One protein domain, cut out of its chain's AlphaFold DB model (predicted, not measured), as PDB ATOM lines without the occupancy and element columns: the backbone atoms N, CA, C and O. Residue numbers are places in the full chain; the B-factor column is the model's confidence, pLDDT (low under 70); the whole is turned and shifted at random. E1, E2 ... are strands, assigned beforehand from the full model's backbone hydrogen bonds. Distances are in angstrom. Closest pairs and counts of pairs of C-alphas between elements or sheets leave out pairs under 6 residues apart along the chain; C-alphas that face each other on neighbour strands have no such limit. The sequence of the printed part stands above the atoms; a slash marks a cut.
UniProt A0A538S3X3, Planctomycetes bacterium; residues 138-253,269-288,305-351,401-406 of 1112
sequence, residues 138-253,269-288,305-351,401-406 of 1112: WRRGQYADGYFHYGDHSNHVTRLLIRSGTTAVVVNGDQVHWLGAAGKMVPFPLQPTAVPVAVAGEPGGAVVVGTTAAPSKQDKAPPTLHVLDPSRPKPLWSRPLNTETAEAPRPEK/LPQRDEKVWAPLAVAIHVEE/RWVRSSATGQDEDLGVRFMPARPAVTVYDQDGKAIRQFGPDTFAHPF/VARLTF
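What this domain is: This is residues 138 to 253, 269 to 288, 305 to 351 and 401 to 406 of the 1112 residues of a protein of Planctomycetes bacterium (UniProt A0A538S3X3). A strand sandwich, E2 to E5 in one sheet and E6 to E9 in the other, only partly face to face, makes one side of the domain, and the long strand E10 runs over the outside of the sheet E6 E7 E8 E9. The first part of E10 belongs to a third sheet, strongly twisted, with E11, E12 and E1 beyond one end of the sandwich; the hairpin E13 and E14 lies beside E10, and E15 is apart from the other strands. The printed part has 189 residues with 15 named strands, E1 to E15 in order along the chain, and no named helix. The class is all strand, though under half of the residues, 87, are in named elements; the sheet orders are E1 E12 E11 E10, mixed, and E2 E3 E4 E5, E6 E7 E8 E9 and E13 E14, each antiparallel. The whole is compact, with a radius of gyration of the C-alphas of 17.6 A and spans of 55 by 42 by 39 A.

Where its parts are: E10, residues 271 to 286, is the longest strand at 45.2 A and begins at C-alpha 271 (83.119, 53.310, 171.386). Its sheet also holds E11, residues 305 to 308, E12, residues 315 to 322 and 20.5 A long, and E1, residues 148 to 150. A second sheet holds E2, residues 160 to 164, E3, residues 167 to 172 and 16.0 A long, E4, residues 175 to 179, and E5, residues 184 to 187. A third holds E6, residues 196 to 201 and 14.5 A long, E7, residues 207 to 211, E8, residues 223 to 228, and E9, residues 237 to 240. E13, residues 328 to 332, and E14, residues 338 to 342, form a hairpin. E15, residues 401 to 405, pairs with no named strand and ends at C-alpha 405 (64.198, 50.990, 207.537).

How they stand to each other: E10 and E11 are antiparallel at 150 degrees, with N 306 and O 272 2.9 A apart. The hairpin E11 and E12 has N 316 and O 307 at 2.8 A. E12 is staggered: residues 315 to 317 pair with E11, residues 320 to 322 with E1, parallel at 42 degrees, N 149 and O 320 at 2.8 A. Farther along, E10 has 16 pairs of C-alphas within 8 A with E6, the closest Ala 198 and Ala 281 at 5.4 A, and 12 with E7, the closest Gly 210 and Pro 279 at 5.3 A. E6 to E9 form a meander, each strand the antiparallel neighbour of the one before, with N 208 and O 200 at 2.8 A, N 209 and O 226 at 2.8 A, and N 239 and O 225 at 2.9 A. E2 to E5 form another, with N 169 and O 162, N 170 and O 177, and N 178 and O 184 each 2.8 A apart. These two sheets form a sandwich, two sheets face to face, their facing parts 9.5 A centre to centre and their best planes 21 degrees apart. The closest C-alphas of E2 and E6, Ser 164 and Gly 201, are 4.5 A apart, while E9 is apart from E2, E3, E4 and E5. E10 and E13 are near each other, with 10 pairs of C-alphas within 10 A. In the hairpin E13 and E14, N 331 and O 340 are 2.8 A apart.

The domain as a whole: The two C-alphas farthest apart, Glu 288 and Ser 310, are 57.5 A apart. Three cuts leave gaps between C-alphas of 11.0 A from 253 to 269, 43.4 A from 288 to 305 and 16.4 A from 351 to 401. Of the links that are printed whole, E7 to E8, with 11 residues, is long. The mean pLDDT of the printed part is 85.2; residues 138 to 157, 181 and 216 to 220 are under 70.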
ATOM      1  N   TRP A 138      56.064  40.245 165.947       67.00
ATOM      2  CA  TRP A 138      57.278  40.974 166.288       67.00
ATOM      3  C   TRP A 138      57.754  41.772 165.071       67.00
ATOM      4  O   TRP A 138      58.071  41.201 164.028       67.00
ATOM      5  N   ARG A 139      57.827  43.100 165.192       64.75
ATOM      6  CA  ARG A 139      58.316  43.996 164.129       64.75
ATOM      7  C   ARG A 139      59.848  44.067 164.132       64.75
ATOM      8  O   ARG A 139      60.431  45.121 164.386       64.75
ATOM      9  N   ARG A 140      60.498  42.926 163.872       55.66
ATOM     10  CA  ARG A 140      61.968  42.811 163.851       55.66
ATOM     11  C   ARG A 140      62.572  43.823 162.873       55.66
ATOM     12  O   ARG A 140      62.092  43.938 161.747       55.66
ATOM     13  N   GLY A 141      63.609  44.547 163.295       56.62
ATOM     14  CA  GLY A 141      64.318  45.523 162.456       56.62
ATOM     15  C   GLY A 141      63.652  46.899 162.319       56.62
ATOM     16  O   GLY A 141      64.244  47.783 161.705       56.62
ATOM     17  N   GLN A 142      62.456  47.110 162.886       55.50
ATOM     18  CA  GLN A 142      61.847  48.448 163.005       55.50
ATOM     19  C   GLN A 142      62.157  49.113 164.348       55.50
ATOM     20  O   GLN A 142      62.236  50.338 164.417       55.50
ATOM     21  N   TYR A 143      62.347  48.298 165.388       57.88
ATOM     22  CA  TYR A 143      62.701  48.731 166.732       57.88
ATOM     23  C   TYR A 143      63.912  47.941 167.233       57.88
ATOM     24  O   TYR A 143      64.126  46.816 166.774       57.88
ATOM     25  N   ALA A 144      64.707  48.519 168.135       59.84
ATOM     26  CA  ALA A 144      65.859  47.855 168.726       59.84
ATOM     27  C   ALA A 144      65.422  46.503 169.300       59.84
ATOM     28  O   ALA A 144      64.452  46.430 170.056       59.84
ATOM     29  N   ASP A 145      66.184  45.448 169.004       58.69
ATOM     30  CA  ASP A 145      66.017  44.103 169.582       58.69
ATOM     31  C   ASP A 145      66.366  44.086 171.096       58.69
ATOM     32  O   ASP A 145      66.693  43.054 171.673       58.69
ATOM     33  N   GLY A 146      66.345  45.255 171.745       57.25
ATOM     34  CA  GLY A 146      67.195  45.600 172.865       57.25
ATOM     35  C   GLY A 146      66.903  44.800 174.120       57.25
ATOM     36  O   GLY A 146      65.755  44.562 174.493       57.25
ATOM     37  N   TYR A 147      67.985  44.457 174.802       60.81
ATOM     38  CA  TYR A 147      67.981  44.132 176.214       60.81
ATOM     39  C   TYR A 147      68.246  45.411 176.999       60.81
ATOM     40  O   TYR A 147      69.003  46.289 176.575       60.81
ATOM     41  N   PHE A 148      67.602  45.515 178.149       65.50
ATOM     42  CA  PHE A 148      67.849  46.589 179.094       65.50
ATOM     43  C   PHE A 148      68.827  46.098 180.154       65.50
ATOM     44  O   PHE A 148      68.609  45.021 180.715       65.50
ATOM     45  N   HIS A 149      69.861  46.881 180.460       63.06
ATOM     46  CA  HIS A 149      70.792  46.565 181.530       63.06
ATOM     47  C   HIS A 149      70.504  47.336 182.814       63.06
ATOM     48  O   HIS A 149      70.489  48.571 182.833       63.06
ATOM     49  N   TYR A 150      70.329  46.572 183.890       61.91
ATOM     50  CA  TYR A 150      70.241  47.068 185.254       61.91
ATOM     51  C   TYR A 150      71.659  47.110 185.828       61.91
ATOM     52  O   TYR A 150      72.262  46.094 186.173       61.91
ATOM     53  N   GLY A 151      72.203  48.316 185.918       62.00
ATOM     54  CA  GLY A 151      73.530  48.572 186.445       62.00
ATOM     55  C   GLY A 151      74.570  48.114 185.445       62.00
ATOM     56  O   GLY A 151      74.327  48.063 184.238       62.00
ATOM     57  N   ASP A 152      75.733  47.741 185.958       58.44
ATOM     58  CA  ASP A 152      76.794  47.232 185.105       58.44
ATOM     59  C   ASP A 152      76.585  45.756 184.734       58.44
ATOM     60  O   ASP A 152      77.137  45.301 183.739       58.44
ATOM     61  N   HIS A 153      75.774  45.008 185.487       54.75
ATOM     62  CA  HIS A 153      75.818  43.546 185.480       54.75
ATOM     63  C   HIS A 153      74.438  42.902 185.576       54.75
ATOM     64  O   HIS A 153      74.254  41.959 186.327       54.75
ATOM     65  N   SER A 154      73.396  43.403 184.935       57.66
ATOM     66  CA  SER A 154      72.131  42.659 184.854       57.66
ATOM     67  C   SER A 154      71.440  43.014 183.565       57.66
ATOM     68  O   SER A 154      71.638  44.099 183.044       57.66
ATOM     69  N   ASN A 155      70.658  42.092 183.042       60.00
ATOM     70  CA  ASN A 155      70.012  42.162 181.747       60.00
ATOM     71  C   ASN A 155      68.548  41.803 181.950       60.00
ATOM     72  O   ASN A 155      68.232  40.959 182.780       60.00
ATOM     73  N   HIS A 156      67.650  42.463 181.233       62.75
ATOM     74  CA  HIS A 156      66.215  42.260 181.352       62.75
ATOM     75  C   HIS A 156      65.536  42.249 179.992       62.75
ATOM     76  O   HIS A 156      66.015  42.814 179.006       62.75
ATOM     77  N   VAL A 157      64.393  41.577 179.982       65.31
ATOM     78  CA  VAL A 157      63.534  41.392 178.824       65.31
ATOM     79  C   VAL A 157      62.688  42.641 178.585       65.31
ATOM     80  O   VAL A 157      62.045  43.138 179.504       65.31
ATOM     81  N   THR A 158      62.632  43.107 177.340       72.38
ATOM     82  CA  THR A 158      61.838  44.278 176.913       72.38
ATOM     83  C   THR A 158      60.389  43.948 176.541       72.38
ATOM     84  O   THR A 158      59.585  44.836 176.263       72.38
ATOM     85  N   ARG A 159      60.027  42.663 176.578       82.19
ATOM     86  CA  ARG A 159      58.652  42.163 176.469       82.19
ATOM     87  C   ARG A 159      58.053  41.993 177.865       82.19
ATOM     88  O   ARG A 159      58.475  41.121 178.620       82.19
ATOM     89  N   LEU A 160      57.067  42.821 178.193       87.69
ATOM     90  CA  LEU A 160      56.512  42.914 179.544       87.69
ATOM     91  C   LEU A 160      55.088  42.350 179.584       87.69
ATOM     92  O   LEU A 160      54.259  42.723 178.758       87.69
ATOM     93  N   LEU A 161      54.801  41.481 180.549       91.88
ATOM     94  CA  LEU A 161      53.491  40.880 180.807       91.88
ATOM     95  C   LEU A 161      52.987  41.289 182.193       91.88
ATOM     96  O   LEU A 161      53.680  41.096 183.192       91.88
ATOM     97  N   ILE A 162      51.756  41.787 182.247       92.56
ATOM     98  CA  ILE A 162      51.054  42.126 183.489       92.56
ATOM     99  C   ILE A 162      49.583  41.718 183.430       92.56
ATOM    100  O   ILE A 162      49.047  41.404 182.369       92.56
ATOM    101  N   ARG A 163      48.910  41.783 184.578       91.06
ATOM    102  CA  ARG A 163      47.451  41.746 184.683       91.06
ATOM    103  C   ARG A 163      46.889  43.171 184.754       91.06
ATOM    104  O   ARG A 163      47.412  44.009 185.486       91.06
ATOM    105  N   SER A 164      45.813  43.440 184.017       90.44
ATOM    106  CA  SER A 164      44.998  44.658 184.122       90.44
ATOM    107  C   SER A 164      43.528  44.254 184.238       90.44
ATOM    108  O   SER A 164      42.944  43.687 183.312       90.44
ATOM    109  N   GLY A 165      42.950  44.459 185.425       84.94
ATOM    110  CA  GLY A 165      41.662  43.868 185.789       84.94
ATOM    111  C   GLY A 165      41.723  42.341 185.715       84.94
ATOM    112  O   GLY A 165      42.592  41.716 186.319       84.94
ATOM    113  N   THR A 166      40.827  41.734 184.943       84.38
ATOM    114  CA  THR A 166      40.804  40.284 184.679       84.38
ATOM    115  C   THR A 166      41.499  39.903 183.368       84.38
ATOM    116  O   THR A 166      41.333  38.786 182.891       84.38
ATOM    117  N   THR A 167      42.225  40.825 182.730       89.12
ATOM    118  CA  THR A 167      42.836  40.606 181.409       89.12
ATOM    119  C   THR A 167      44.355  40.577 181.519       89.12
ATOM    120  O   THR A 167      44.951  41.436 182.172       89.12
ATOM    121  N   ALA A 168      44.998  39.621 180.852       92.50
ATOM    122  CA  ALA A 168      46.446  39.623 180.697       92.50
ATOM    123  C   ALA A 168      46.849  40.610 179.590       92.50
ATOM    124  O   ALA A 168      46.246  40.626 178.517       92.50
ATOM    125  N   VAL A 169      47.869  41.430 179.833       93.69
ATOM    126  CA  VAL A 169      48.330  42.462 178.898       93.69
ATOM    127  C   VAL A 169      49.813  42.297 178.611       93.69
ATOM    128  O   VAL A 169      50.616  42.194 179.536       93.69
ATOM    129  N   VAL A 170      50.171  42.304 177.327       93.50
ATOM    130  CA  VAL A 170      51.552  42.210 176.847       93.50
ATOM    131  C   VAL A 170      51.961  43.498 176.152       93.50
ATOM    132  O   VAL A 170      51.292  43.955 175.228       93.50
ATOM    133  N   VAL A 171      53.104  44.043 176.552       91.50
ATOM    134  CA  VAL A 171      53.801  45.114 175.838       91.50
ATOM    135  C   VAL A 171      54.866  44.491 174.945       91.50
ATOM    136  O   VAL A 171      55.700  43.709 175.406       91.50
ATOM    137  N   ASN A 172      54.823  44.832 173.660       86.88
ATOM    138  CA  ASN A 172      55.686  44.271 172.634       86.88
ATOM    139  C   ASN A 172      56.129  45.357 171.646       86.88
ATOM    140  O   ASN A 172      55.407  45.657 170.696       86.88
ATOM    141  N   GLY A 173      57.303  45.950 171.874       84.69
ATOM    142  CA  GLY A 173      57.775  47.083 171.075       84.69
ATOM    143  C   GLY A 173      56.829  48.281 171.197       84.69
ATOM    144  O   GLY A 173      56.572  48.755 172.300       84.69
ATOM    145  N   ASP A 174      56.289  48.743 170.070       87.69
ATOM    146  CA  ASP A 174      55.384  49.896 169.957       87.69
ATOM    147  C   ASP A 174      53.898  49.554 170.169       87.69
ATOM    148  O   ASP A 174      53.012  50.333 169.809       87.69
ATOM    149  N   GLN A 175      53.600  48.370 170.712       90.44
ATOM    150  CA  GLN A 175      52.238  47.857 170.831       90.44
ATOM    151  C   GLN A 175      51.933  47.308 172.217       90.44
ATOM    152  O   GLN A 175      52.771  46.676 172.863       90.44
ATOM    153  N   VAL A 176      50.679  47.486 172.623       93.94
ATOM    154  CA  VAL A 176      50.088  46.834 173.789       93.94
ATOM    155  C   VAL A 176      48.961  45.916 173.332       93.94
ATOM    156  O   VAL A 176      48.078  46.343 172.589       93.94
ATOM    157  N   HIS A 177      48.992  44.667 173.790       93.25
ATOM    158  CA  HIS A 177      48.041  43.607 173.461       93.25
ATOM    159  C   HIS A 177      47.288  43.167 174.719       93.25
ATOM    160  O   HIS A 177      47.906  42.675 175.657       93.25
ATOM    161  N   TRP A 178      45.964  43.307 174.736       93.00
ATOM    162  CA  TRP A 178      45.073  42.761 175.761       93.00
ATOM    163  C   TRP A 178      44.593  41.385 175.307       93.00
ATOM    164  O   TRP A 178      43.805  41.264 174.363       93.00
ATOM    165  N   LEU A 179      45.096  40.352 175.973       89.25
ATOM    166  CA  LEU A 179      44.914  38.952 175.619       89.25
ATOM    167  C   LEU A 179      43.645  38.403 176.292       89.25
ATOM    168  O   LEU A 179      43.544  38.380 177.516       89.25
ATOM    169  N   GLY A 180      42.674  37.988 175.474       78.94
ATOM    170  CA  GLY A 180      41.372  37.437 175.872       78.94
ATOM    171  C   GLY A 180      40.491  37.172 174.641       78.94
ATOM    172  O   GLY A 180      40.946  37.361 173.512       78.94
ATOM    173  N   ALA A 181      39.222  36.785 174.829       65.31
ATOM    174  CA  ALA A 181      38.329  36.336 173.741       65.31
ATOM    175  C   ALA A 181      38.154  37.335 172.574       65.31
ATOM    176  O   ALA A 181      37.912  36.921 171.445       65.31
ATOM    177  N   ALA A 182      38.288  38.639 172.833       70.56
ATOM    178  CA  ALA A 182      38.148  39.696 171.829       70.56
ATOM    179  C   ALA A 182      39.483  40.297 171.341       70.56
ATOM    180  O   ALA A 182      39.427  41.238 170.556       70.56
ATOM    181  N   GLY A 183      40.634  39.809 171.837       79.75
ATOM    182  CA  GLY A 183      42.009  40.200 171.470       79.75
ATOM    183  C   GLY A 183      42.187  41.633 170.954       79.75
ATOM    184  O   GLY A 183      42.059  41.881 169.757       79.75
ATOM    185  N   LYS A 184      42.508  42.590 171.833       90.00
ATOM    186  CA  LYS A 184      42.647  44.006 171.447       90.00
ATOM    187  C   LYS A 184      44.101  44.444 171.407       90.00
ATOM    188  O   LYS A 184      44.878  44.081 172.283       90.00
ATOM    189  N   MET A 185      44.442  45.292 170.440       92.06
ATOM    190  CA  MET A 185      45.779  45.860 170.294       92.06
ATOM    191  C   MET A 185      45.700  47.376 170.123       92.06
ATOM    192  O   MET A 185      44.885  47.872 169.342       92.06
ATOM    193  N   VAL A 186      46.549  48.103 170.852       93.31
ATOM    194  CA  VAL A 186      46.697  49.557 170.727       93.31
ATOM    195  C   VAL A 186      48.169  49.889 170.462       93.31
ATOM    196  O   VAL A 186      49.020  49.568 171.297       93.31
ATOM    197  N   PRO A 187      48.496  50.532 169.326       91.06
ATOM    198  CA  PRO A 187      49.841  51.020 169.063       91.06
ATOM    199  C   PRO A 187      50.088  52.366 169.760       91.06
ATOM    200  O   PRO A 187      49.167  53.158 169.981       91.06
ATOM    201  N   PHE A 188      51.350  52.669 170.046       90.75
ATOM    202  CA  PHE A 188      51.783  53.959 170.580       90.75
ATOM    203  C   PHE A 188      53.098  54.409 169.929       90.75
ATOM    204  O   PHE A 188      53.838  53.583 169.403       90.75
ATOM    205  N   PRO A 189      53.391  55.721 169.892       87.12
ATOM    206  CA  PRO A 189      54.600  56.208 169.244       87.12
ATOM    207  C   PRO A 189      55.847  55.777 170.020       87.12
ATOM    208  O   PRO A 189      55.998  56.135 171.186       87.12
ATOM    209  N   LEU A 190      56.754  55.076 169.340       85.75
ATOM    210  CA  LEU A 190      58.053  54.652 169.853       85.75
ATOM    211  C   LEU A 190      59.142  55.042 168.846       85.75
ATOM    212  O   LEU A 190      58.923  54.981 167.637       85.75
ATOM    213  N   GLN A 191      60.312  55.479 169.317       80.12
ATOM    214  CA  GLN A 191      61.455  55.696 168.424       80.12
ATOM    215  C   GLN A 191      62.087  54.351 168.030       80.12
ATOM    216  O   GLN A 191      62.082  53.437 168.847       80.12
ATOM    217  N   PRO A 192      62.700  54.217 166.839       75.31
ATOM    218  CA  PRO A 192      63.327  52.963 166.415       75.31
ATOM    219  C   PRO A 192      64.352  52.381 167.401       75.31
ATOM    220  O   PRO A 192      64.481  51.175 167.502       75.31
ATOM    221  N   THR A 193      65.079  53.190 168.171       75.25
ATOM    222  CA  THR A 193      66.046  52.684 169.168       75.25
ATOM    223  C   THR A 193      65.478  52.585 170.584       75.25
ATOM    224  O   THR A 193      66.181  52.176 171.507       75.25
ATOM    225  N   ALA A 194      64.219  52.977 170.777       82.88
ATOM    226  CA  ALA A 194      63.574  52.972 172.076       82.88
ATOM    227  C   ALA A 194      63.024  51.585 172.417       82.88
ATOM    228  O   ALA A 194      62.539  50.859 171.549       82.88
ATOM    229  N   VAL A 195      63.056  51.243 173.703       83.50
ATOM    230  CA  VAL A 195      62.536  49.975 174.222       83.50
ATOM    231  C   VAL A 195      61.580  50.210 175.393       83.50
ATOM    232  O   VAL A 195      61.802  51.137 176.180       83.50
ATOM    233  N   PRO A 196      60.522  49.394 175.545       88.62
ATOM    234  CA  PRO A 196      59.715  49.373 176.760       88.62
ATOM    235  C   PRO A 196      60.529  48.857 177.947       88.62
ATOM    236  O   PRO A 196      61.225  47.848 177.839       88.62
ATOM    237  N   VAL A 197      60.424  49.541 179.084       88.19
ATOM    238  CA  VAL A 197      61.187  49.218 180.305       88.19
ATOM    239  C   VAL A 197      60.313  49.037 181.539       88.19
ATOM    240  O   VAL A 197      60.719  48.345 182.465       88.19
ATOM    241  N   ALA A 198      59.107  49.607 181.545       91.00
ATOM    242  CA  ALA A 198      58.193  49.526 182.677       91.00
ATOM    243  C   ALA A 198      56.737  49.456 182.209       91.00
ATOM    244  O   ALA A 198      56.370  50.039 181.186       91.00
ATOM    245  N   VAL A 199      55.892  48.763 182.975       94.25
ATOM    246  CA  VAL A 199      54.452  48.692 182.717       94.25
ATOM    247  C   VAL A 199      53.668  48.510 184.019       94.25
ATOM    248  O   VAL A 199      54.100  47.781 184.910       94.25
ATOM    249  N   ALA A 200      52.500  49.145 184.119       94.94
ATOM    250  CA  ALA A 200      51.525  48.896 185.181       94.94
ATOM    251  C   ALA A 200      50.095  48.959 184.630       94.94
ATOM    252  O   ALA A 200      49.819  49.692 183.683       94.94
ATOM    253  N   GLY A 201      49.188  48.181 185.222       92.75
ATOM    254  CA  GLY A 201      47.785  48.104 184.820       92.75
ATOM    255  C   GLY A 201      46.853  48.476 185.962       92.75
ATOM    256  O   GLY A 201      47.169  48.238 187.128       92.75
ATOM    257  N   GLU A 202      45.699  49.044 185.625       89.19
ATOM    258  CA  GLU A 202      44.621  49.300 186.585       89.19
ATOM    259  C   GLU A 202      43.488  48.263 186.460       89.19
ATOM    260  O   GLU A 202      43.398  47.566 185.441       89.19
ATOM    261  N   PRO A 203      42.582  48.169 187.455       82.75
ATOM    262  CA  PRO A 203      41.393  47.316 187.372       82.75
ATOM    263  C   PRO A 203      40.449  47.656 186.208       82.75
ATOM    264  O   PRO A 203      39.777  46.768 185.697       82.75
ATOM    265  N   GLY A 204      40.409  48.924 185.776       80.94
ATOM    266  CA  GLY A 204      39.562  49.411 184.678       80.94
ATOM    267  C   GLY A 204      40.013  48.995 183.273       80.94
ATOM    268  O   GLY A 204      39.293  49.241 182.308       80.94
ATOM    269  N   GLY A 205      41.175  48.349 183.141       87.38
ATOM    270  CA  GLY A 205      41.706  47.864 181.867       87.38
ATOM    271  C   GLY A 205      42.740  48.784 181.211       87.38
ATOM    272  O   GLY A 205      43.390  48.358 180.256       87.38
ATOM    273  N   ALA A 206      42.924  50.019 181.693       91.94
ATOM    274  CA  ALA A 206      43.981  50.890 181.188       91.94
ATOM    275  C   ALA A 206      45.369  50.437 181.670       91.94
ATOM    276  O   ALA A 206      45.532  49.848 182.743       91.94
ATOM    277  N   VAL A 207      46.389  50.748 180.872       95.94
ATOM    278  CA  VAL A 207      47.786  50.481 181.215       95.94
ATOM    279  C   VAL A 207      48.656  51.706 180.996       95.94
ATOM    280  O   VAL A 207      48.418  52.506 180.092       95.94
ATOM    281  N   VAL A 208      49.694  51.830 181.812       97.19
ATOM    282  CA  VAL A 208      50.780  52.789 181.624       97.19
ATOM    283  C   VAL A 208      52.035  52.047 181.176       97.19
ATOM    284  O   VAL A 208      52.383  51.023 181.758       97.19
ATOM    285  N   VAL A 209      52.707  52.562 180.148       96.50
ATOM    286  CA  VAL A 209      53.943  52.010 179.579       96.50
ATOM    287  C   VAL A 209      55.037  53.071 179.612       96.50
ATOM    288  O   VAL A 209      54.834  54.194 179.147       96.50
ATOM    289  N   GLY A 210      56.192  52.697 180.155       95.25
ATOM    290  CA  GLY A 210      57.414  53.488 180.171       95.25
ATOM    291  C   GLY A 210      58.412  53.017 179.116       95.25
ATOM    292  O   GLY A 210      58.647  51.812 178.996       95.25
ATOM    293  N   THR A 211      59.004  53.945 178.365       92.94
ATOM    294  CA  THR A 211      59.952  53.657 177.276       92.94
ATOM    295  C   THR A 211      61.216  54.508 177.374       92.94
ATOM    296  O   THR A 211      61.209  55.606 177.936       92.94
ATOM    297  N   THR A 212      62.326  53.993 176.841       91.25
ATOM    298  CA  THR A 212      63.571  54.763 176.728       91.25
ATOM    299  C   THR A 212      63.475  55.813 175.631       91.25
ATOM    300  O   THR A 212      62.811  55.609 174.619       91.25
ATOM    301  N   ALA A 213      64.180  56.930 175.784       90.31
ATOM    302  CA  ALA A 213      64.462  57.811 174.660       90.31
ATOM    303  C   ALA A 213      65.748  58.619 174.852       90.31
ATOM    304  O   ALA A 213      66.179  58.899 175.973       90.31
ATOM    305  N   ALA A 214      66.337  59.024 173.727       87.56
ATOM    306  CA  ALA A 214      67.439  59.974 173.682       87.56
ATOM    307  C   ALA A 214      66.920  61.400 173.391       87.56
ATOM    308  O   ALA A 214      65.880  61.563 172.739       87.56
ATOM    309  N   PRO A 215      67.634  62.457 173.820       80.81
ATOM    310  CA  PRO A 215      67.330  63.831 173.439       80.81
ATOM    311  C   PRO A 215      67.398  63.983 171.916       80.81
ATOM    312  O   PRO A 215      68.404  63.658 171.285       80.81
ATOM    313  N   SER A 216      66.322  64.486 171.316       68.94
ATOM    314  CA  SER A 216      66.284  64.759 169.879       68.94
ATOM    315  C   SER A 216      66.981  66.081 169.557       68.94
ATOM    316  O   SER A 216      66.858  67.048 170.304       68.94
ATOM    317  N   LYS A 217      67.668  66.148 168.407       61.38
ATOM    318  CA  LYS A 217      68.121  67.422 167.812       61.38
ATOM    319  C   LYS A 217      66.979  68.208 167.146       61.38
ATOM    320  O   LYS A 217      67.194  69.348 166.758       61.38
ATOM    321  N   GLN A 218      65.806  67.596 166.959       56.25
ATOM    322  CA  GLN A 218      64.597  68.247 166.437       56.25
ATOM    323  C   GLN A 218      63.760  68.836 167.587       56.25
ATOM    324  O   GLN A 218      63.733  68.264 168.673       56.25
ATOM    325  N   ASP A 219      63.014  69.915 167.325       52.16
ATOM    326  CA  ASP A 219      62.304  70.764 168.309       52.16
ATOM    327  C   ASP A 219      61.234  70.078 169.197       52.16
ATOM    328  O   ASP A 219      60.611  70.735 170.031       52.16
ATOM    329  N   LYS A 220      60.983  68.768 169.056       66.44
ATOM    330  CA  LYS A 220      60.065  68.018 169.931       66.44
ATOM    331  C   LYS A 220      60.752  66.794 170.521       66.44
ATOM    332  O   LYS A 220      61.094  65.853 169.804       66.44
ATOM    333  N   ALA A 221      60.906  66.798 171.843       70.88
ATOM    334  CA  ALA A 221      61.379  65.638 172.581       70.88
ATOM    335  C   ALA A 221      60.394  64.460 172.417       70.88
ATOM    336  O   ALA A 221      59.177  64.667 172.505       70.88
ATOM    337  N   PRO A 222      60.887  63.236 172.175       83.12
ATOM    338  CA  PRO A 222      60.036  62.057 172.046       83.12
ATOM    339  C   PRO A 222      59.286  61.747 173.350       83.12
ATOM    340  O   PRO A 222      59.797  62.035 174.437       83.12
ATOM    341  N   PRO A 223      58.077  61.164 173.272       90.31
ATOM    342  CA  PRO A 223      57.372  60.675 174.446       90.31
ATOM    343  C   PRO A 223      58.065  59.451 175.060       90.31
ATOM    344  O   PRO A 223      58.626  58.633 174.339       90.31
ATOM    345  N   THR A 224      58.013  59.349 176.390       93.62
ATOM    346  CA  THR A 224      58.631  58.259 177.183       93.62
ATOM    347  C   THR A 224      57.669  57.591 178.165       93.62
ATOM    348  O   THR A 224      58.013  56.604 178.806       93.62
ATOM    349  N   LEU A 225      56.462  58.136 178.314       96.38
ATOM    350  CA  LEU A 225      55.414  57.589 179.170       96.38
ATOM    351  C   LEU A 225      54.094  57.663 178.413       96.38
ATOM    352  O   LEU A 225      53.730  58.726 177.901       96.38
ATOM    353  N   HIS A 226      53.380  56.548 178.353       96.50
ATOM    354  CA  HIS A 226      52.157  56.404 177.573       96.50
ATOM    355  C   HIS A 226      51.067  55.791 178.437       96.50
ATOM    356  O   HIS A 226      51.306  54.771 179.074       96.50
ATOM    357  N   VAL A 227      49.868  56.369 178.422       96.38
ATOM    358  CA  VAL A 227      48.684  55.753 179.035       96.38
ATOM    359  C   VAL A 227      47.761  55.287 177.928       96.38
ATOM    360  O   VAL A 227      47.364  56.083 177.080       96.38
ATOM    361  N   LEU A 228      47.430  54.002 177.917       95.69
ATOM    362  CA  LEU A 228      46.665  53.352 176.864       95.69
ATOM    363  C   LEU A 228      45.423  52.682 177.441       95.69
ATOM    364  O   LEU A 228      45.432  52.200 178.570       95.69
ATOM    365  N   ASP A 229      44.367  52.633 176.638       91.94
ATOM    366  CA  ASP A 229      43.079  52.058 177.012       91.94
ATOM    367  C   ASP A 229      42.548  51.200 175.853       91.94
ATOM    368  O   ASP A 229      42.530  51.679 174.715       91.94
ATOM    369  N   PRO A 230      42.083  49.962 176.102       90.69
ATOM    370  CA  PRO A 230      41.622  49.059 175.045       90.69
ATOM    371  C   PRO A 230      40.335  49.534 174.339       90.69
ATOM    372  O   PRO A 230      39.908  48.954 173.338       90.69
ATOM    373  N   SER A 231      39.647  50.552 174.853       89.81
ATOM    374  CA  SER A 231      38.503  51.187 174.192       89.81
ATOM    375  C   SER A 231      38.907  52.251 173.169       89.81
ATOM    376  O   SER A 231      38.049  52.698 172.406       89.81
ATOM    377  N   ARG A 232      40.183  52.665 173.117       89.88
ATOM    378  CA  ARG A 232      40.650  53.736 172.229       89.88
ATOM    379  C   ARG A 232      41.798  53.279 171.324       89.88
ATOM    380  O   ARG A 232      42.701  52.589 171.772       89.88
ATOM    381  N   PRO A 233      41.833  53.731 170.059       87.88
ATOM    382  CA  PRO A 233      42.891  53.362 169.114       87.88
ATOM    383  C   PRO A 233      44.204  54.143 169.312       87.88
ATOM    384  O   PRO A 233      45.162  53.921 168.577       87.88
ATOM    385  N   LYS A 234      44.243  55.106 170.241       91.69
ATOM    386  CA  LYS A 234      45.400  55.965 170.530       91.69
ATOM    387  C   LYS A 234      45.586  56.091 172.044       91.69
ATOM    388  O   LYS A 234      44.588  55.962 172.761       91.69
ATOM    389  N   PRO A 235      46.808  56.406 172.521       94.00
ATOM    390  CA  PRO A 235      47.034  56.720 173.928       94.00
ATOM    391  C   PRO A 235      46.045  57.774 174.444       94.00
ATOM    392  O   PRO A 235      45.743  58.736 173.734       94.00
ATOM    393  N   LEU A 236      45.562  57.603 175.679       93.69
ATOM    394  CA  LEU A 236      44.783  58.616 176.398       93.69
ATOM    395  C   LEU A 236      45.585  59.914 176.502       93.69
ATOM    396  O   LEU A 236      45.063  60.988 176.214       93.69
ATOM    397  N   TRP A 237      46.865  59.781 176.843       95.62
ATOM    398  CA  TRP A 237      47.872  60.828 176.751       95.62
ATOM    399  C   TRP A 237      49.273  60.210 176.696       95.62
ATOM    400  O   TRP A 237      49.476  59.009 176.906       95.62
ATOM    401  N   SER A 238      50.263  61.031 176.362       94.88
ATOM    402  CA  SER A 238      51.675  60.662 176.442       94.88
ATOM    403  C   SER A 238      52.492  61.849 176.931       94.88
ATOM    404  O   SER A 238      52.207  62.990 176.567       94.88
ATOM    405  N   ARG A 239      53.506  61.577 177.748       93.12
ATOM    406  CA  ARG A 239      54.410  62.591 178.292       93.12
ATOM    407  C   ARG A 239      55.722  62.602 177.498       93.12
ATOM    408  O   ARG A 239      56.297  61.525 177.310       93.12
ATOM    409  N   PRO A 240      56.231  63.781 177.086       90.19
ATOM    410  CA  PRO A 240      57.589  63.944 176.563       90.19
ATOM    411  C   PRO A 240      58.686  63.422 177.508       90.19
ATOM    412  O   PRO A 240      58.434  63.095 178.671       90.19
ATOM    413  N   LEU A 241      59.912  63.353 176.995       91.00
ATOM    414  CA  LEU A 241      61.135  63.084 177.753       91.00
ATOM    415  C   LEU A 241      61.239  63.973 179.002       91.00
ATOM    416  O   LEU A 241      61.148  65.195 178.895       91.00
ATOM    417  N   ASN A 242      61.480  63.359 180.161       91.00
ATOM    418  CA  ASN A 242      61.808  64.065 181.397       91.00
ATOM    419  C   ASN A 242      63.313  63.946 181.670       91.00
ATOM    420  O   ASN A 242      63.803  62.849 181.932       91.00
ATOM    421  N   THR A 243      64.042  65.061 181.605       91.44
ATOM    422  CA  THR A 243      65.487  65.102 181.882       91.44
ATOM    423  C   THR A 243      65.823  65.661 183.265       91.44
ATOM    424  O   THR A 243      67.001  65.775 183.593       91.44
ATOM    425  N   GLU A 244      64.823  66.027 184.075       91.56
ATOM    426  CA  GLU A 244      65.009  66.482 185.459       91.56
ATOM    427  C   GLU A 244      65.258  65.289 186.395       91.56
ATOM    428  O   GLU A 244      64.484  64.993 187.306       91.56
ATOM    429  N   THR A 245      66.340  64.561 186.137       93.50
ATOM    430  CA  THR A 245      66.752  63.367 186.880       93.50
ATOM    431  C   THR A 245      68.115  63.587 187.529       93.50
ATOM    432  O   THR A 245      68.853  64.506 187.165       93.50
ATOM    433  N   ALA A 246      68.482  62.748 188.502       93.44
ATOM    434  CA  ALA A 246      69.866  62.725 188.959       93.44
ATOM    435  C   ALA A 246      70.788  62.280 187.822       93.44
ATOM    436  O   ALA A 246      70.446  61.397 187.030       93.44
ATOM    437  N   GLU A 247      71.987  62.857 187.784       92.12
ATOM    438  CA  GLU A 247      73.027  62.364 186.896       92.12
ATOM    439  C   GLU A 247      73.417  60.941 187.308       92.12
ATOM    440  O   GLU A 247      73.767  60.677 188.460       92.12
ATOM    441  N   ALA A 248      73.328  60.020 186.353       89.12
ATOM    442  CA  ALA A 248      73.774  58.652 186.542       89.12
ATOM    443  C   ALA A 248      75.276  58.545 186.243       89.12
ATOM    444  O   ALA A 248      75.742  59.152 185.267       89.12
ATOM    445  N   PRO A 249      76.027  57.734 187.014       88.12
ATOM    446  CA  PRO A 249      77.408  57.409 186.694       88.12
ATOM    447  C   PRO A 249      77.543  56.923 185.254       88.12
ATOM    448  O   PRO A 249      76.673  56.217 184.737       88.12
ATOM    449  N   ARG A 250      78.635  57.307 184.592       86.88
ATOM    450  CA  ARG A 250      78.943  56.794 183.257       86.88
ATOM    451  C   ARG A 250      79.379  55.328 183.366       86.88
ATOM    452  O   ARG A 250      80.200  55.043 184.238       86.88
ATOM    453  N   PRO A 251      78.887  54.420 182.500       82.19
ATOM    454  CA  PRO A 251      79.335  53.034 182.497       82.19
ATOM    455  C   PRO A 251      80.832  52.964 182.212       82.19
ATOM    456  O   PRO A 251      81.374  53.773 181.448       82.19
ATOM    457  N   GLU A 252      81.501  51.964 182.780       84.25
ATOM    458  CA  GLU A 252      82.922  51.761 182.517       84.25
ATOM    459  C   GLU A 252      83.209  51.553 181.022       84.25
ATOM    460  O   GLU A 252      82.377  51.041 180.260       84.25
ATOM    461  N   LYS A 253      84.394  51.977 180.566       85.81
ATOM    462  CA  LYS A 253      84.808  51.825 179.163       85.81
ATOM    463  C   LYS A 253      84.904  50.337 178.815       85.81
ATOM    464  O   LYS A 253      85.540  49.576 179.541       85.81
ATOM    465  N   LEU A 269      88.746  49.338 169.427       90.25
ATOM    466  CA  LEU A 269      87.498  49.636 168.733       90.25
ATOM    467  C   LEU A 269      86.942  50.987 169.206       90.25
ATOM    468  O   LEU A 269      86.872  51.212 170.420       90.25
ATOM    469  N   PRO A 270      86.528  51.884 168.292       92.12
ATOM    470  CA  PRO A 270      85.796  53.091 168.649       92.12
ATOM    471  C   PRO A 270      84.523  52.757 169.430       92.12
ATOM    472  O   PRO A 270      83.748  51.894 169.022       92.12
ATOM    473  N   GLN A 271      84.303  53.461 170.539       91.38
ATOM    474  CA  GLN A 271      83.119  53.310 171.386       91.38
ATOM    475  C   GLN A 271      82.542  54.690 171.677       91.38
ATOM    476  O   GLN A 271      83.295  55.648 171.883       91.38
ATOM    477  N   ARG A 272      81.218  54.790 171.751       90.94
ATOM    478  CA  ARG A 272      80.531  55.980 172.259       90.94
ATOM    479  C   ARG A 272      79.387  55.568 173.172       90.94
ATOM    480  O   ARG A 272      78.723  54.568 172.921       90.94
ATOM    481  N   ASP A 273      79.163  56.377 174.198       89.88
ATOM    482  CA  ASP A 273      77.989  56.267 175.057       89.88
ATOM    483  C   ASP A 273      77.130  57.508 174.836       89.88
ATOM    484  O   ASP A 273      77.632  58.635 174.899       89.88
ATOM    485  N   GLU A 274      75.846  57.303 174.588       90.62
ATOM    486  CA  GLU A 274      74.864  58.364 174.393       90.62
ATOM    487  C   GLU A 274      73.919  58.394 175.594       90.62
ATOM    488  O   GLU A 274      73.474  57.346 176.061       90.62
ATOM    489  N   LYS A 275      73.630  59.585 176.135       92.12
ATOM    490  CA  LYS A 275      72.695  59.698 177.260       92.12
ATOM    491  C   LYS A 275      71.282  59.329 176.795       92.12
ATOM    492  O   LYS A 275      70.805  59.850 175.785       92.12
ATOM    493  N   VAL A 276      70.612  58.493 177.575       92.50
ATOM    494  CA  VAL A 276      69.198  58.127 177.403       92.50
ATOM    495  C   VAL A 276      68.456  58.326 178.720       92.50
ATOM    496  O   VAL A 276      69.074  58.360 179.778       92.50
ATOM    497  N   TRP A 277      67.136  58.469 178.676       93.88
ATOM    498  CA  TRP A 277      66.298  58.561 179.871       93.88
ATOM    499  C   TRP A 277      65.095  57.649 179.730       93.88
ATOM    500  O   TRP A 277      64.639  57.380 178.617       93.88
ATOM    501  N   ALA A 278      64.585  57.182 180.863       93.94
ATOM    502  CA  ALA A 278      63.367  56.392 180.899       93.94
ATOM    503  C   ALA A 278      62.707  56.426 182.283       93.94
ATOM    504  O   ALA A 278      63.416  56.503 183.293       93.94
ATOM    505  N   PRO A 279      61.374  56.287 182.343       94.88
ATOM    506  CA  PRO A 279      60.681  55.915 183.565       94.88
ATOM    507  C   PRO A 279      60.857  54.410 183.817       94.88
ATOM    508  O   PRO A 279      60.189  53.590 183.187       94.88
ATOM    509  N   LEU A 280      61.766  54.041 184.725       90.75
ATOM    510  CA  LEU A 280      62.073  52.631 185.031       90.75
ATOM    511  C   LEU A 280      61.040  51.966 185.942       90.75
ATOM    512  O   LEU A 280      60.990  50.744 186.023       90.75
ATOM    513  N   ALA A 281      60.198  52.758 186.601       92.88
ATOM    514  CA  ALA A 281      59.035  52.255 187.313       92.88
ATOM    515  C   ALA A 281      57.839  53.163 187.088       92.88
ATOM    516  O   ALA A 281      57.963  54.390 187.039       92.88
ATOM    517  N   VAL A 282      56.674  52.537 186.965       97.00
ATOM    518  CA  VAL A 282      55.400  53.211 186.737       97.00
ATOM    519  C   VAL A 282      54.330  52.603 187.634       97.00
ATOM    520  O   VAL A 282      54.363  51.413 187.937       97.00
ATOM    521  N   ALA A 283      53.368  53.418 188.049       96.88
ATOM    522  CA  ALA A 283      52.181  52.971 188.766       96.88
ATOM    523  C   ALA A 283      50.951  53.705 188.236       96.88
ATOM    524  O   ALA A 283      51.049  54.844 187.779       96.88
ATOM    525  N   ILE A 284      49.789  53.068 188.332       95.50
ATOM    526  CA  ILE A 284      48.500  53.653 187.965       95.50
ATOM    527  C   ILE A 284      47.479  53.364 189.067       95.50
ATOM    528  O   ILE A 284      47.478  52.283 189.657       95.50
ATOM    529  N   HIS A 285      46.649  54.354 189.371       93.50
ATOM    530  CA  HIS A 285      45.558  54.271 190.332       93.50
ATOM    531  C   HIS A 285      44.299  54.908 189.751       93.50
ATOM    532  O   HIS A 285      44.382  55.897 189.024       93.50
ATOM    533  N   VAL A 286      43.146  54.365 190.129       89.75
ATOM    534  CA  VAL A 286      41.833  54.915 189.811       89.75
ATOM    535  C   VAL A 286      40.984  54.932 191.077       89.75
ATOM    536  O   VAL A 286      40.953  53.928 191.792       89.75
ATOM    537  N   GLU A 287      40.326  56.062 191.352       79.38
ATOM    538  CA  GLU A 287      39.506  56.239 192.566       79.38
ATOM    539  C   GLU A 287      38.404  55.163 192.655       79.38
ATOM    540  O   GLU A 287      38.246  54.512 193.683       79.38
ATOM    541  N   GLU A 288      37.694  54.922 191.547       70.88
ATOM    542  CA  GLU A 288      36.707  53.849 191.353       70.88
ATOM    543  C   GLU A 288      36.689  53.434 189.870       70.88
ATOM    544  O   GLU A 288      37.256  54.128 189.030       70.88
ATOM    545  N   ARG A 305      75.128  52.266 174.536       85.81
ATOM    546  CA  ARG A 305      76.501  52.011 174.079       85.81
ATOM    547  C   ARG A 305      76.534  51.584 172.621       85.81
ATOM    548  O   ARG A 305      75.912  50.600 172.249       85.81
ATOM    549  N   TRP A 306      77.383  52.250 171.849       86.94
ATOM    550  CA  TRP A 306      77.709  51.873 170.480       86.94
ATOM    551  C   TRP A 306      79.183  51.507 170.361       86.94
ATOM    552  O   TRP A 306      80.043  52.221 170.892       86.94
ATOM    553  N   VAL A 307      79.484  50.439 169.625       87.00
ATOM    554  CA  VAL A 307      80.860  50.018 169.327       87.00
ATOM    555  C   VAL A 307      81.007  49.783 167.837       87.00
ATOM    556  O   VAL A 307      80.201  49.081 167.235       87.00
ATOM    557  N   ARG A 308      82.050  50.352 167.230       88.38
ATOM    558  CA  ARG A 308      82.349  50.092 165.823       88.38
ATOM    559  C   ARG A 308      83.032  48.741 165.670       88.38
ATOM    560  O   ARG A 308      84.168  48.573 166.110       88.38
ATOM    561  N   SER A 309      82.337  47.815 165.027       83.56
ATOM    562  CA  SER A 309      82.776  46.443 164.791       83.56
ATOM    563  C   SER A 309      84.012  46.388 163.891       83.56
ATOM    564  O   SER A 309      84.043  47.028 162.837       83.56
ATOM    565  N   SER A 310      85.037  45.618 164.268       82.31
ATOM    566  CA  SER A 310      86.178  45.324 163.388       82.31
ATOM    567  C   SER A 310      85.807  44.393 162.242       82.31
ATOM    568  O   SER A 310      86.472  44.430 161.208       82.31
ATOM    569  N   ALA A 311      84.760  43.581 162.411       74.19
ATOM    570  CA  ALA A 311      84.303  42.634 161.403       74.19
ATOM    571  C   ALA A 311      83.551  43.336 160.266       74.19
ATOM    572  O   ALA A 311      83.815  43.083 159.092       74.19
ATOM    573  N   THR A 312      82.619  44.230 160.615       75.56
ATOM    574  CA  THR A 312      81.710  44.868 159.647       75.56
ATOM    575  C   THR A 312      82.069  46.323 159.343       75.56
ATOM    576  O   THR A 312      81.622  46.866 158.333       75.56
ATOM    577  N   GLY A 313      82.854  46.979 160.204       81.12
ATOM    578  CA  GLY A 313      83.125  48.418 160.137       81.12
ATOM    579  C   GLY A 313      81.938  49.300 160.543       81.12
ATOM    580  O   GLY A 313      82.043  50.526 160.456       81.12
ATOM    581  N   GLN A 314      80.820  48.706 160.972       83.56
ATOM    582  CA  GLN A 314      79.589  49.407 161.339       83.56
ATOM    583  C   GLN A 314      79.495  49.618 162.852       83.56
ATOM    584  O   GLN A 314      80.088  48.873 163.630       83.56
ATOM    585  N   ASP A 315      78.765  50.656 163.265       84.38
ATOM    586  CA  ASP A 315      78.440  50.873 164.675       84.38
ATOM    587  C   ASP A 315      77.340  49.882 165.082       84.38
ATOM    588  O   ASP A 315      76.262  49.875 164.491       84.38
ATOM    589  N   GLU A 316      77.612  49.062 166.092       80.12
ATOM    590  CA  GLU A 316      76.668  48.101 166.656       80.12
ATOM    591  C   GLU A 316      76.133  48.610 167.999       80.12
ATOM    592  O   GLU A 316      76.903  49.084 168.842       80.12
ATOM    593  N   ASP A 317      74.811  48.534 168.178       80.62
ATOM    594  CA  ASP A 317      74.120  48.879 169.424       80.62
ATOM    595  C   ASP A 317      74.274  47.735 170.429       80.62
ATOM    596  O   ASP A 317      73.804  46.621 170.200       80.62
ATOM    597  N   LEU A 318      74.935  48.014 171.550       77.06
ATOM    598  CA  LEU A 318      75.168  47.050 172.626       77.06
ATOM    599  C   LEU A 318      74.188  47.220 173.793       77.06
ATOM    600  O   LEU A 318      74.437  46.707 174.886       77.06
ATOM    601  N   GLY A 319      73.085  47.933 173.564       79.06
ATOM    602  CA  GLY A 319      71.972  48.070 174.488       79.06
ATOM    603  C   GLY A 319      72.052  49.293 175.400       79.06
ATOM    604  O   GLY A 319      73.010  50.076 175.406       79.06
ATOM    605  N   VAL A 320      70.991  49.448 176.193       81.75
ATOM    606  CA  VAL A 320      70.827  50.536 177.164       81.75
ATOM    607  C   VAL A 320      71.240  50.079 178.557       81.75
ATOM    608  O   VAL A 320      70.915  48.971 178.969       81.75
ATOM    609  N   ARG A 321      71.937  50.939 179.297       82.38
ATOM    610  CA  ARG A 321      72.433  50.696 180.653       82.38
ATOM    611  C   ARG A 321      71.985  51.810 181.573       82.38
ATOM    612  O   ARG A 321      72.305  52.975 181.345       82.38
ATOM    613  N   PHE A 322      71.275  51.459 182.628       83.69
ATOM    614  CA  PHE A 322      70.920  52.407 183.672       83.69
ATOM    615  C   PHE A 322      71.753  52.070 184.885       83.69
ATOM    616  O   PHE A 322      71.700  50.945 185.349       83.69
ATOM    617  N   MET A 323      72.545  53.022 185.368       82.00
ATOM    618  CA  MET A 323      73.293  52.874 186.615       82.00
ATOM    619  C   MET A 323      72.412  53.322 187.786       82.00
ATOM    620  O   MET A 323      71.534  54.166 187.572       82.00
ATOM    621  N   PRO A 324      72.607  52.792 189.009       78.75
ATOM    622  CA  PRO A 324      71.901  53.302 190.176       78.75
ATOM    623  C   PRO A 324      72.081  54.821 190.279       78.75
ATOM    624  O   PRO A 324      73.196  55.344 190.276       78.75
ATOM    625  N   ALA A 325      70.957  55.529 190.317       87.50
ATOM    626  CA  ALA A 325      70.869  56.978 190.441       87.50
ATOM    627  C   ALA A 325      69.683  57.306 191.352       87.50
ATOM    628  O   ALA A 325      68.810  56.467 191.554       87.50
ATOM    629  N   ARG A 326      69.647  58.507 191.931       91.38
ATOM    630  CA  ARG A 326      68.509  58.915 192.768       91.38
ATOM    631  C   ARG A 326      67.262  59.124 191.886       91.38
ATOM    632  O   ARG A 326      67.368  59.870 190.906       91.38
ATOM    633  N   PRO A 327      66.110  58.504 192.201       92.75
ATOM    634  CA  PRO A 327      64.917  58.624 191.370       92.75
ATOM    635  C   PRO A 327      64.365  60.049 191.328       92.75
ATOM    636  O   PRO A 327      64.340  60.737 192.346       92.75
ATOM    637  N   ALA A 328      63.813  60.453 190.184       96.44
ATOM    638  CA  ALA A 328      62.872  61.569 190.116       96.44
ATOM    639  C   ALA A 328      61.448  61.014 189.979       96.44
ATOM    640  O   ALA A 328      61.084  60.500 188.922       96.44
ATOM    641  N   VAL A 329      60.642  61.092 191.043       97.75
ATOM    642  CA  VAL A 329      59.281  60.533 191.047       97.75
ATOM    643  C   VAL A 329      58.261  61.631 190.785       97.75
ATOM    644  O   VAL A 329      58.147  62.573 191.564       97.75
ATOM    645  N   THR A 330      57.476  61.500 189.719       97.88
ATOM    646  CA  THR A 330      56.420  62.463 189.370       97.88
ATOM    647  C   THR A 330      55.060  61.781 189.330       97.88
ATOM    648  O   THR A 330      54.930  60.687 188.784       97.88
ATOM    649  N   VAL A 331      54.048  62.437 189.899       98.00
ATOM    650  CA  VAL A 331      52.640  62.032 189.863       98.00
ATOM    651  C   VAL A 331      51.882  62.955 188.913       98.00
ATOM    652  O   VAL A 331      51.965  64.182 189.026       98.00
ATOM    653  N   TYR A 332      51.129  62.354 188.004       97.44
ATOM    654  CA  TYR A 332      50.317  62.983 186.974       97.44
ATOM    655  C   TYR A 332      48.838  62.686 187.210       97.44
ATOM    656  O   TYR A 332      48.483  61.614 187.708       97.44
ATOM    657  N   ASP A 333      47.981  63.628 186.831       95.19
ATOM    658  CA  ASP A 333      46.539  63.409 186.776       95.19
ATOM    659  C   ASP A 333      46.100  62.684 185.489       95.19
ATOM    660  O   ASP A 333      46.904  62.275 184.644       95.19
ATOM    661  N   GLN A 334      44.787  62.517 185.343       92.75
ATOM    662  CA  GLN A 334      44.152  61.815 184.229       92.75
ATOM    663  C   GLN A 334      44.418  62.445 182.853       92.75
ATOM    664  O   GLN A 334      44.250  61.753 181.849       92.75
ATOM    665  N   ASP A 335      44.811  63.722 182.816       92.94
ATOM    666  CA  ASP A 335      45.063  64.506 181.605       92.94
ATOM    667  C   ASP A 335      46.574  64.643 181.327       92.94
ATOM    668  O   ASP A 335      46.989  65.318 180.382       92.94
ATOM    669  N   GLY A 336      47.415  63.983 182.135       94.31
ATOM    670  CA  GLY A 336      48.870  63.994 182.005       94.31
ATOM    671  C   GLY A 336      49.536  65.237 182.600       94.31
ATOM    672  O   GLY A 336      50.718  65.477 182.346       94.31
ATOM    673  N   LYS A 337      48.820  66.040 183.399       95.56
ATOM    674  CA  LYS A 337      49.395  67.199 184.085       95.56
ATOM    675  C   LYS A 337      50.098  66.745 185.362       95.56
ATOM    676  O   LYS A 337      49.512  66.051 186.189       95.56
ATOM    677  N   ALA A 338      51.349  67.163 185.546       95.62
ATOM    678  CA  ALA A 338      52.083  66.905 186.782       95.62
ATOM    679  C   ALA A 338      51.405  67.622 187.963       95.62
ATOM    680  O   ALA A 338      51.219  68.841 187.936       95.62
ATOM    681  N   ILE A 339      51.041  66.863 188.998       96.19
ATOM    682  CA  ILE A 339      50.417  67.376 190.226       96.19
ATOM    683  C   ILE A 339      51.370  67.354 191.425       96.19
ATOM    684  O   ILE A 339      51.195  68.133 192.361       96.19
ATOM    685  N   ARG A 340      52.396  66.491 191.401       96.81
ATOM    686  CA  ARG A 340      53.451  66.435 192.422       96.81
ATOM    687  C   ARG A 340      54.731  65.855 191.840       96.81
ATOM    688  O   ARG A 340      54.683  64.878 191.103       96.81
ATOM    689  N   GLN A 341      55.865  66.411 192.243       96.12
ATOM    690  CA  GLN A 341      57.193  65.885 191.952       96.12
ATOM    691  C   GLN A 341      57.964  65.724 193.264       96.12
ATOM    692  O   GLN A 341      57.977  66.629 194.100       96.12
ATOM    693  N   PHE A 342      58.586  64.564 193.428       96.88
ATOM    694  CA  PHE A 342      59.574  64.243 194.445       96.88
ATOM    695  C   PHE A 342      60.913  64.133 193.717       96.88
ATOM    696  O   PHE A 342      61.214  63.120 193.082       96.88
ATOM    697  N   GLY A 343      61.671  65.231 193.721       94.06
ATOM    698  CA  GLY A 343      62.942  65.310 193.004       94.06
ATOM    699  C   GLY A 343      64.014  64.396 193.611       94.06
ATOM    700  O   GLY A 343      63.835  63.916 194.734       94.06
ATOM    701  N   PRO A 344      65.154  64.204 192.928       92.62
ATOM    702  CA  PRO A 344      66.212  63.300 193.380       92.62
ATOM    703  C   PRO A 344      66.734  63.556 194.797       92.62
ATOM    704  O   PRO A 344      67.105  62.615 195.491       92.62
ATOM    705  N   ASP A 345      66.712  64.806 195.264       92.44
ATOM    706  CA  ASP A 345      67.129  65.172 196.626       92.44
ATOM    707  C   ASP A 345      66.177  64.689 197.729       92.44
ATOM    708  O   ASP A 345      66.516  64.743 198.907       92.44
ATOM    709  N   THR A 346      65.011  64.158 197.353       92.12
ATOM    710  CA  THR A 346      64.102  63.454 198.266       92.12
ATOM    711  C   THR A 346      64.715  62.150 198.783       92.12
ATOM    712  O   THR A 346      64.393  61.704 199.884       92.12
ATOM    713  N   PHE A 347      65.581  61.522 197.985       90.75
ATOM    714  CA  PHE A 347      66.136  60.201 198.250       90.75
ATOM    715  C   PHE A 347      67.587  60.316 198.716       90.75
ATOM    716  O   PHE A 347      68.385  61.053 198.133       90.75
ATOM    717  N   ALA A 348      67.923  59.600 199.790       84.81
ATOM    718  CA  ALA A 348      69.228  59.722 200.434       84.81
ATOM    719  C   ALA A 348      70.343  59.074 199.602       84.81
ATOM    720  O   ALA A 348      71.405  59.677 199.445       84.81
ATOM    721  N   HIS A 349      70.090  57.891 199.035       86.44
ATOM    722  CA  HIS A 349      71.073  57.150 198.250       86.44
ATOM    723  C   HIS A 349      70.564  56.876 196.828       86.44
ATOM    724  O   HIS A 349      69.359  56.912 196.572       86.44
ATOM    725  N   PRO A 350      71.465  56.635 195.861       86.25
ATOM    726  CA  PRO A 350      71.101  56.071 194.567       86.25
ATOM    727  C   PRO A 350      70.508  54.669 194.728       86.25
ATOM    728  O   PRO A 350      71.107  53.815 195.377       86.25
ATOM    729  N   PHE A 351      69.357  54.431 194.110       83.31
ATOM    730  CA  PHE A 351      68.730  53.114 194.004       83.31
ATOM    731  C   PHE A 351      67.657  53.180 192.918       83.31
ATOM    732  O   PHE A 351      67.166  54.267 192.606       83.31
ATOM    733  N   VAL A 401      57.430  63.173 203.110       93.00
ATOM    734  CA  VAL A 401      58.069  61.875 202.881       93.00
ATOM    735  C   VAL A 401      58.416  61.229 204.213       93.00
ATOM    736  O   VAL A 401      58.999  61.871 205.087       93.00
ATOM    737  N   ALA A 402      58.045  59.961 204.370       91.88
ATOM    738  CA  ALA A 402      58.470  59.117 205.480       91.88
ATOM    739  C   ALA A 402      59.305  57.950 204.947       91.88
ATOM    740  O   ALA A 402      58.987  57.392 203.900       91.88
ATOM    741  N   ARG A 403      60.362  57.574 205.672       91.56
ATOM    742  CA  ARG A 403      61.225  56.428 205.351       91.56
ATOM    743  C   ARG A 403      61.186  55.436 206.504       91.56
ATOM    744  O   ARG A 403      61.442  55.811 207.645       91.56
ATOM    745  N   LEU A 404      60.886  54.182 206.195       93.75
ATOM    746  CA  LEU A 404      60.981  53.049 207.107       93.75
ATOM    747  C   LEU A 404      62.231  52.249 206.744       93.75
ATOM    748  O   LEU A 404      62.512  52.046 205.565       93.75
ATOM    749  N   THR A 405      62.979  51.787 207.745       91.94
ATOM    750  CA  THR A 405      64.198  50.990 207.537       91.94
ATOM    751  C   THR A 405      64.009  49.592 208.102       91.94
ATOM    752  O   THR A 405      63.791  49.420 209.302       91.94
ATOM    753  N   PHE A 406      64.082  48.596 207.226       92.44
ATOM    754  CA  PHE A 406      63.950  47.186 207.571       92.44
ATOM    755  C   PHE A 406      65.264  46.609 208.124       92.44
ATOM    756  O   PHE A 406      66.333  47.173 207.890       92.44
TER     757      PHE A 406